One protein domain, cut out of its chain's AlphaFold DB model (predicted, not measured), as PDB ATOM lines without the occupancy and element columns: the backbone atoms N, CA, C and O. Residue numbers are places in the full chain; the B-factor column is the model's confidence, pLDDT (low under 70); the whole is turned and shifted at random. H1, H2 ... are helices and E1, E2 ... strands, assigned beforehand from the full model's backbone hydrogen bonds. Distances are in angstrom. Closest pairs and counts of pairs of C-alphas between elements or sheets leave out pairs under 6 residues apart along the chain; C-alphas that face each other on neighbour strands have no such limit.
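Overview. This is residues 10 to 75 of the 258 residues of the protein "EOG090X019S" of Daphnia magna (UniProt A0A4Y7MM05). This is a chain with little regular structure, an elongated row of small parts: the two-stranded antiparallel hairpin E1-E2, then H2, then H1 at one end, with the looped stretch 60 to 75 towards the other. The printed part has 66 residues, 18 of them in named elements, in the order H1, H2, E1, E2; the class is mixed. It is compact, radius of gyration of the C-alphas 11.5 A, spanning 36 by 20 by 18 A.

Along the chain. E1 is residues 48 to 50 and E2 residues 57 to 59, ending at C-alpha 59 (358.660, 263.751, 390.973). H2 is residues 36 to 39. H1, residues 11 to 18, is 10.3 A long from C-alpha 11 (338.575, 259.235, 399.150).

Arrangement. E1 and E2 are antiparallel at 144 degrees; N 49 and O 58 are 2.8 A apart, within hydrogen-bond range. H2 and E1 come closest at the C-alphas of Val 39 and Val 49, 4.6 A. H1 and H2 touch, closest at the C-alphas of Val 13 and Asp 37, 5.7 A. H1 is apart from both strands. Every O i to N i+4 pair of H1 is within hydrogen-bond range; H2 is too short for one.

Size, cuts and confidence. The C-alphas of Ala 18 and Gly 66, the farthest apart, are 35.9 A apart. The printed part has no cut; the link H1 to H2 is long, 17 residues. Residues 10 and 33 to 34 have pLDDT under 70.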
ATOM      1  N   SER A  10     342.245 257.793 397.367       60.25
ATOM      2  CA  SER A  10     341.288 258.482 396.491       60.25
ATOM      3  C   SER A  10     340.036 259.050 397.181       60.25
ATOM      4  O   SER A  10     339.234 259.716 396.520       60.25
ATOM      5  N   GLU A  11     339.815 258.815 398.480       73.81
ATOM      6  CA  GLU A  11     338.575 259.235 399.150       73.81
ATOM      7  C   GLU A  11     338.424 260.764 399.199       73.81
ATOM      8  O   GLU A  11     337.332 261.280 398.951       73.81
ATOM      9  N   CYS A  12     339.521 261.497 399.416       80.75
ATOM     10  CA  CYS A  12     339.503 262.957 399.491       80.75
ATOM     11  C   CYS A  12     339.115 263.607 398.151       80.75
ATOM     12  O   CYS A  12     338.137 264.358 398.078       80.75
ATOM     13  N   VAL A  13     339.798 263.250 397.058       82.56
ATOM     14  CA  VAL A  13     339.473 263.758 395.712       82.56
ATOM     15  C   VAL A  13     338.061 263.367 395.289       82.56
ATOM     16  O   VAL A  13     337.333 264.176 394.703       82.56
ATOM     17  N   ARG A  14     337.620 262.145 395.612       84.31
ATOM     18  CA  ARG A  14     336.245 261.703 395.336       84.31
ATOM     19  C   ARG A  14     335.223 262.520 396.116       84.31
ATOM     20  O   ARG A  14     334.206 262.905 395.537       84.31
ATOM     21  N   PHE A  15     335.491 262.815 397.386       84.38
ATOM     22  CA  PHE A  15     334.650 263.676 398.211       84.38
ATOM     23  C   PHE A  15     334.575 265.099 397.644       84.38
ATOM     24  O   PHE A  15     333.475 265.631 397.484       84.38
ATOM     25  N   MET A  16     335.704 265.698 397.258       83.38
ATOM     26  CA  MET A  16     335.724 267.028 396.637       83.38
ATOM     27  C   MET A  16     334.960 267.054 395.314       83.38
ATOM     28  O   MET A  16     334.144 267.947 395.079       83.38
ATOM     29  N   THR A  17     335.146 266.032 394.478       85.94
ATOM     30  CA  THR A  17     334.423 265.892 393.208       85.94
ATOM     31  C   THR A  17     332.914 265.786 393.437       85.94
ATOM     32  O   THR A  17     332.139 266.461 392.761       85.94
ATOM     33  N   ALA A  18     332.482 264.991 394.422       85.75
ATOM     34  CA  ALA A  18     331.068 264.821 394.761       85.75
ATOM     35  C   ALA A  18     330.414 266.111 395.288       85.75
ATOM     36  O   ALA A  18     329.227 266.332 395.049       85.75
ATOM     37  N   ASN A  19     331.182 266.977 395.954       83.75
ATOM     38  CA  ASN A  19     330.725 268.274 396.457       83.75
ATOM     39  C   ASN A  19     330.905 269.428 395.451       83.75
ATOM     40  O   ASN A  19     330.691 270.588 395.802       83.75
ATOM     41  N   GLY A  20     331.293 269.142 394.203       84.38
ATOM     42  CA  GLY A  20     331.477 270.165 393.166       84.38
ATOM     43  C   GLY A  20     332.704 271.059 393.374       84.38
ATOM     44  O   GLY A  20     332.777 272.144 392.804       84.38
ATOM     45  N   GLN A  21     333.680 270.618 394.168       85.81
ATOM     46  CA  GLN A  21     334.921 271.339 394.465       85.81
ATOM     47  C   GLN A  21     336.051 270.965 393.491       85.81
ATOM     48  O   GLN A  21     337.216 270.964 393.858       85.81
ATOM     49  N   THR A  22     335.734 270.661 392.230       82.62
ATOM     50  CA  THR A  22     336.736 270.222 391.238       82.62
ATOM     51  C   THR A  22     337.795 271.279 390.929       82.62
ATOM     52  O   THR A  22     338.854 270.939 390.425       82.62
ATOM     53  N   GLY A  23     337.513 272.556 391.212       81.25
ATOM     54  CA  GLY A  23     338.481 273.649 391.077       81.25
ATOM     55  C   GLY A  23     339.560 273.688 392.164       81.25
ATOM     56  O   GLY A  23     340.427 274.543 392.072       81.25
ATOM     57  N   ARG A  24     339.474 272.804 393.167       83.62
ATOM     58  CA  ARG A  24     340.489 272.568 394.207       83.62
ATOM     59  C   ARG A  24     341.424 271.402 393.884       83.62
ATOM     60  O   ARG A  24     342.279 271.045 394.669       83.62
ATOM     61  N   ILE A  25     341.186 270.730 392.760       84.44
ATOM     62  CA  ILE A  25     342.039 269.638 392.301       84.44
ATOM     63  C   ILE A  25     343.076 270.262 391.377       84.44
ATOM     64  O   ILE A  25     342.696 270.900 390.387       84.44
ATOM     65  N   CYS A  26     344.356 270.031 391.659       82.69
ATOM     66  CA  CYS A  26     345.485 270.547 390.897       82.69
ATOM     67  C   CYS A  26     345.515 272.073 390.853       82.69
ATOM     68  O   CYS A  26     345.802 272.670 389.804       82.69
ATOM     69  N   ASP A  27     345.131 272.690 391.969       79.12
ATOM     70  CA  ASP A  27     345.126 274.136 392.143       79.12
ATOM     71  C   ASP A  27     346.412 274.625 392.820       79.12
ATOM     72  O   ASP A  27     346.622 275.833 392.955       79.12
ATOM     73  N   GLY A  28     347.321 273.715 393.172       75.06
ATOM     74  CA  GLY A  28     348.580 274.052 393.805       75.06
ATOM     75  C   GLY A  28     348.526 274.230 395.302       75.06
ATOM     76  O   GLY A  28     349.516 274.686 395.890       75.06
ATOM     77  N   LEU A  29     347.379 273.967 395.908       76.44
ATOM     78  CA  LEU A  29     347.189 273.937 397.338       76.44
ATOM     79  C   LEU A  29     347.005 272.490 397.755       76.44
ATOM     80  O   LEU A  29     346.378 271.689 397.088       76.44
ATOM     81  N   MET A  30     347.585 272.163 398.898       75.69
ATOM     82  CA  MET A  30     347.328 270.886 399.531       75.69
ATOM     83  C   MET A  30     346.006 270.991 400.295       75.69
ATOM     84  O   MET A  30     345.985 271.495 401.422       75.69
ATOM     85  N   ASP A  31     344.926 270.532 399.681       78.62
ATOM     86  CA  ASP A  31     343.611 270.338 400.288       78.62
ATOM     87  C   ASP A  31     343.424 268.891 400.780       78.62
ATOM     88  O   ASP A  31     342.740 268.656 401.783       78.62
ATOM     89  N   CYS A  32     344.056 267.909 400.125       75.69
ATOM     90  CA  CYS A  32     344.062 266.515 400.566       75.69
ATOM     91  C   CYS A  32     345.295 266.148 401.388       75.69
ATOM     92  O   CYS A  32     346.423 266.547 401.104       75.69
ATOM     93  N   HIS A  33     345.073 265.294 402.392       69.38
ATOM     94  CA  HIS A  33     346.146 264.810 403.261       69.38
ATOM     95  C   HIS A  33     347.232 264.025 402.530       69.38
ATOM     96  O   HIS A  33     348.425 264.169 402.783       69.38
ATOM     97  N   ASP A  34     346.804 263.174 401.619       68.06
ATOM     98  CA  ASP A  34     347.661 262.266 400.880       68.06
ATOM     99  C   ASP A  34     348.161 262.867 399.559       68.06
ATOM    100  O   ASP A  34     348.767 262.150 398.766       68.06
ATOM    101  N   PHE A  35     347.919 264.162 399.320       72.00
ATOM    102  CA  PHE A  35     348.269 264.866 398.079       72.00
ATOM    103  C   PHE A  35     347.541 264.361 396.843       72.00
ATOM    104  O   PHE A  35     347.944 264.676 395.722       72.00
ATOM    105  N   SER A  36     346.483 263.564 397.007       76.81
ATOM    106  CA  SER A  36     345.749 263.016 395.866       76.81
ATOM    107  C   SER A  36     345.193 264.105 394.946       76.81
ATOM    108  O   SER A  36     345.101 263.890 393.736       76.81
ATOM    109  N   ASP A  37     344.878 265.275 395.493       80.00
ATOM    110  CA  ASP A  37     344.446 266.475 394.780       80.00
ATOM    111  C   ASP A  37     345.519 267.094 393.887       80.00
ATOM    112  O   ASP A  37     345.172 267.625 392.839       80.00
ATOM    113  N   GLU A  38     346.798 266.947 394.229       82.12
ATOM    114  CA  GLU A  38     347.926 267.543 393.497       82.12
ATOM    115  C   GLU A  38     348.774 266.516 392.721       82.12
ATOM    116  O   GLU A  38     349.679 266.883 391.966       82.12
ATOM    117  N   VAL A  39     348.489 265.219 392.878       75.44
ATOM    118  CA  VAL A  39     349.172 264.107 392.182       75.44
ATOM    119  C   VAL A  39     348.338 263.550 391.023       75.44
ATOM    120  O   VAL A  39     348.885 263.034 390.049       75.44
ATOM    121  N   ALA A  40     347.008 263.671 391.073       72.44
ATOM    122  CA  ALA A  40     346.099 263.149 390.046       72.44
ATOM    123  C   ALA A  40     345.816 264.149 388.904       72.44
ATOM    124  O   ALA A  40     344.727 264.165 388.323       72.44
ATOM    125  N   CYS A  41     346.788 264.996 388.565       79.81
ATOM    126  CA  CYS A  41     346.620 266.031 387.552       79.81
ATOM    127  C   CYS A  41     346.760 265.465 386.145       79.81
ATOM    128  O   CYS A  41     347.810 264.951 385.785       79.81
ATOM    129  N   ASN A  42     345.742 265.647 385.296       81.88
ATOM    130  CA  ASN A  42     345.726 265.122 383.918       81.88
ATOM    131  C   ASN A  42     346.927 265.552 383.049       81.88
ATOM    132  O   ASN A  42     347.184 264.941 382.012       81.88
ATOM    133  N   TYR A  43     347.616 266.631 383.419       83.56
ATOM    134  CA  TYR A  43     348.787 267.159 382.718       83.56
ATOM    135  C   TYR A  43     350.121 266.774 383.379       83.56
ATOM    136  O   TYR A  43     351.166 266.964 382.756       83.56
ATOM    137  N   CYS A  44     350.102 266.232 384.600       84.44
ATOM    138  CA  CYS A  44     351.279 265.664 385.243       84.44
ATOM    139  C   CYS A  44     351.366 264.161 384.907       84.44
ATOM    140  O   CYS A  44     350.367 263.445 384.983       84.44
ATOM    141  N   PRO A  45     352.545 263.648 384.518       84.50
ATOM    142  CA  PRO A  45     352.789 262.211 384.438       84.50
ATOM    143  C   PRO A  45     352.533 261.500 385.777       84.50
ATOM    144  O   PRO A  45     352.695 262.102 386.838       84.50
ATOM    145  N   GLU A  46     352.201 260.204 385.736       81.88
ATOM    146  CA  GLU A  46     352.025 259.397 386.952       81.88
ATOM    147  C   GLU A  46     353.254 259.483 387.873       81.88
ATOM    148  O   GLU A  46     354.396 259.368 387.420       81.88
ATOM    149  N   GLY A  47     353.012 259.674 389.175       79.06
ATOM    150  CA  GLY A  47     354.064 259.810 390.188       79.06
ATOM    151  C   GLY A  47     354.667 261.214 390.311       79.06
ATOM    152  O   GLY A  47     355.609 261.391 391.084       79.06
ATOM    153  N   GLN A  48     354.140 262.205 389.584       86.81
ATOM    154  CA  GLN A  48     354.522 263.609 389.737       86.81
ATOM    155  C   GLN A  48     353.486 264.406 390.538       86.81
ATOM    156  O   GLN A  48     352.294 264.126 390.479       86.81
ATOM    157  N   VAL A  49     353.963 265.408 391.270       83.38
ATOM    158  CA  VAL A  49     353.183 266.352 392.077       83.38
ATOM    159  C   VAL A  49     353.216 267.713 391.389       83.38
ATOM    160  O   VAL A  49     354.268 268.144 390.903       83.38
ATOM    161  N   HIS A  50     352.083 268.406 391.348       84.62
ATOM    162  CA  HIS A  50     351.999 269.771 390.839       84.62
ATOM    163  C   HIS A  50     352.660 270.786 391.786       84.62
ATOM    164  O   HIS A  50     352.500 270.743 393.000       84.62
ATOM    165  N   CYS A  51     353.409 271.739 391.226       80.62
ATOM    166  CA  CYS A  51     354.120 272.764 392.003       80.62
ATOM    167  C   CYS A  51     353.228 273.914 392.508       80.62
ATOM    168  O   CYS A  51     353.717 274.840 393.169       80.62
ATOM    169  N   GLY A  52     351.957 273.940 392.115       74.81
ATOM    170  CA  GLY A  52     351.068 275.079 392.317       74.81
ATOM    171  C   GLY A  52     351.393 276.317 391.502       74.81
ATOM    172  O   GLY A  52     350.897 277.406 391.780       74.81
ATOM    173  N   VAL A  53     352.236 276.152 390.481       73.19
ATOM    174  CA  VAL A  53     352.632 277.201 389.544       73.19
ATOM    175  C   VAL A  53     352.624 276.614 388.137       73.19
ATOM    176  O   VAL A  53     353.473 275.799 387.778       73.19
ATOM    177  N   GLY A  54     351.696 277.065 387.301       74.62
ATOM    178  CA  GLY A  54     351.684 276.730 385.874       74.62
ATOM    179  C   GLY A  54     351.255 275.295 385.656       74.62
ATOM    180  O   GLY A  54     350.456 274.771 386.415       74.62
ATOM    181  N   ALA A  55     351.810 274.650 384.637       79.38
ATOM    182  CA  ALA A  55     351.736 273.200 384.469       79.38
ATOM    183  C   ALA A  55     353.066 272.544 384.888       79.38
ATOM    184  O   ALA A  55     353.538 271.611 384.245       79.38
ATOM    185  N   SER A  56     353.731 273.106 385.906       85.44
ATOM    186  CA  SER A  56     355.003 272.590 386.412       85.44
ATOM    187  C   SER A  56     354.744 271.450 387.389       85.44
ATOM    188  O   SER A  56     354.038 271.641 388.378       85.44
ATOM    189  N   CYS A  57     355.351 270.295 387.130       88.75
ATOM    190  CA  CYS A  57     355.263 269.119 387.985       88.75
ATOM    191  C   CYS A  57     356.673 268.604 388.303       88.75
ATOM    192  O   CYS A  57     357.588 268.727 387.482       88.75
ATOM    193  N   ILE A  58     356.843 268.032 389.488       89.81
ATOM    194  CA  ILE A  58     358.085 267.400 389.950       89.81
ATOM    195  C   ILE A  58     357.800 265.966 390.391       89.81
ATOM    196  O   ILE A  58     356.665 265.628 390.695       89.81
ATOM    197  N   ASP A  59     358.812 265.106 390.425       89.31
ATOM    198  CA  ASP A  59     358.660 263.751 390.973       89.31
ATOM    199  C   ASP A  59     358.270 263.808 392.459       89.31
ATOM    200  O   ASP A  59     358.804 264.636 393.196       89.31
ATOM    201  N   VAL A  60     357.385 262.921 392.920       83.75
ATOM    202  CA  VAL A  60     356.962 262.890 394.331       83.75
ATOM    203  C   VAL A  60     358.144 262.784 395.300       83.75
ATOM    204  O   VAL A  60     358.101 263.360 396.379       83.75
ATOM    205  N   ASN A  61     359.237 262.119 394.911       84.31
ATOM    206  CA  ASN A  61     360.421 261.957 395.758       84.31
ATOM    207  C   ASN A  61     361.268 263.230 395.900       84.31
ATOM    208  O   ASN A  61     362.138 263.265 396.762       84.31
ATOM    209  N   LYS A  62     361.044 264.242 395.057       87.38
ATOM    210  CA  LYS A  62     361.726 265.543 395.135       87.38
ATOM    211  C   LYS A  62     361.138 266.454 396.200       87.38
ATOM    212  O   LYS A  62     361.682 267.500 396.506       87.38
ATOM    213  N   ARG A  63     359.997 266.075 396.761       84.44
ATOM    214  CA  ARG A  63     359.351 266.889 397.766       84.44
ATOM    215  C   ARG A  63     360.029 266.729 399.120       84.44
ATOM    216  O   ARG A  63     360.091 265.612 399.641       84.44
ATOM    217  N   CYS A  64     360.393 267.858 399.722       82.38
ATOM    218  CA  CYS A  64     361.078 267.928 401.007       82.38
ATOM    219  C   CYS A  64     362.425 267.186 400.991       82.38
ATOM    220  O   CYS A  64     362.832 266.624 402.010       82.38
ATOM    221  N   ASP A  65     363.101 267.181 399.838       83.62
ATOM    222  CA  ASP A  65     364.413 266.554 399.636       83.62
ATOM    223  C   ASP A  65     365.585 267.521 399.952       83.62
ATOM    224  O   ASP A  65     366.780 267.183 399.860       83.62
ATOM    225  N   GLY A  66     365.241 268.747 400.361       81.75
ATOM    226  CA  GLY A  66     366.159 269.827 400.689       81.75
ATOM    227  C   GLY A  66     366.609 270.650 399.482       81.75
ATOM    228  O   GLY A  66     367.529 271.464 399.630       81.75
ATOM    229  N   ILE A  67     366.041 270.436 398.293       85.12
ATOM    230  CA  ILE A  67     366.367 271.147 397.057       85.12
ATOM    231  C   ILE A  67     365.085 271.771 396.494       85.12
ATOM    232  O   ILE A  67     364.197 271.051 396.076       85.12
ATOM    233  N   PRO A  68     365.008 273.110 396.373       87.94
ATOM    234  CA  PRO A  68     363.892 273.749 395.684       87.94
ATOM    235  C   PRO A  68     363.888 273.374 394.193       87.94
ATOM    236  O   PRO A  68     364.666 273.923 393.405       87.94
ATOM    237  N   ASP A  69     363.021 272.442 393.811       89.00
ATOM    238  CA  ASP A  69     362.792 271.989 392.442       89.00
ATOM    239  C   ASP A  69     361.605 272.707 391.796       89.00
ATOM    240  O   ASP A  69     361.609 272.950 390.582       89.00
ATOM    241  N   CYS A  70     360.598 273.096 392.581       86.50
ATOM    242  CA  CYS A  70     359.501 273.901 392.061       86.50
ATOM    243  C   CYS A  70     359.934 275.362 391.824       86.50
ATOM    244  O   CYS A  70     360.698 275.924 392.615       86.50
ATOM    245  N   PRO A  71     359.397 276.059 390.799       85.81
ATOM    246  CA  PRO A  71     359.757 277.456 390.508       85.81
ATOM    247  C   PRO A  71     359.521 278.440 391.669       85.81
ATOM    248  O   PRO A  71     360.203 279.459 391.776       85.81
ATOM    249  N   ASN A  72     358.549 278.147 392.534       78.69
ATOM    250  CA  ASN A  72     358.208 278.891 393.754       78.69
ATOM    251  C   ASN A  72     358.798 278.272 395.041       78.69
ATOM    252  O   ASN A  72     358.555 278.808 396.132       78.69
ATOM    253  N   GLY A  73     359.520 277.150 394.937       84.31
ATOM    254  CA  GLY A  73     360.029 276.363 396.063       84.31
ATOM    255  C   GLY A  73     358.935 275.851 397.005       84.31
ATOM    256  O   GLY A  73     359.134 275.851 398.220       84.31
ATOM    257  N   SER A  74     357.727 275.570 396.504       79.75
ATOM    258  CA  SER A  74     356.615 275.044 397.316       79.75
ATOM    259  C   SER A  74     356.864 273.624 397.820       79.75
ATOM    260  O   SER A  74     356.382 273.269 398.892       79.75
ATOM    261  N   ASP A  75     357.657 272.856 397.087       84.38
ATOM    262  CA  ASP A  75     358.085 271.496 397.387       84.38
ATOM    263  C   ASP A  75     358.894 271.370 398.683       84.38
ATOM    264  O   ASP A  75     358.827 270.339 399.344       84.38
TER     265      ASP A  75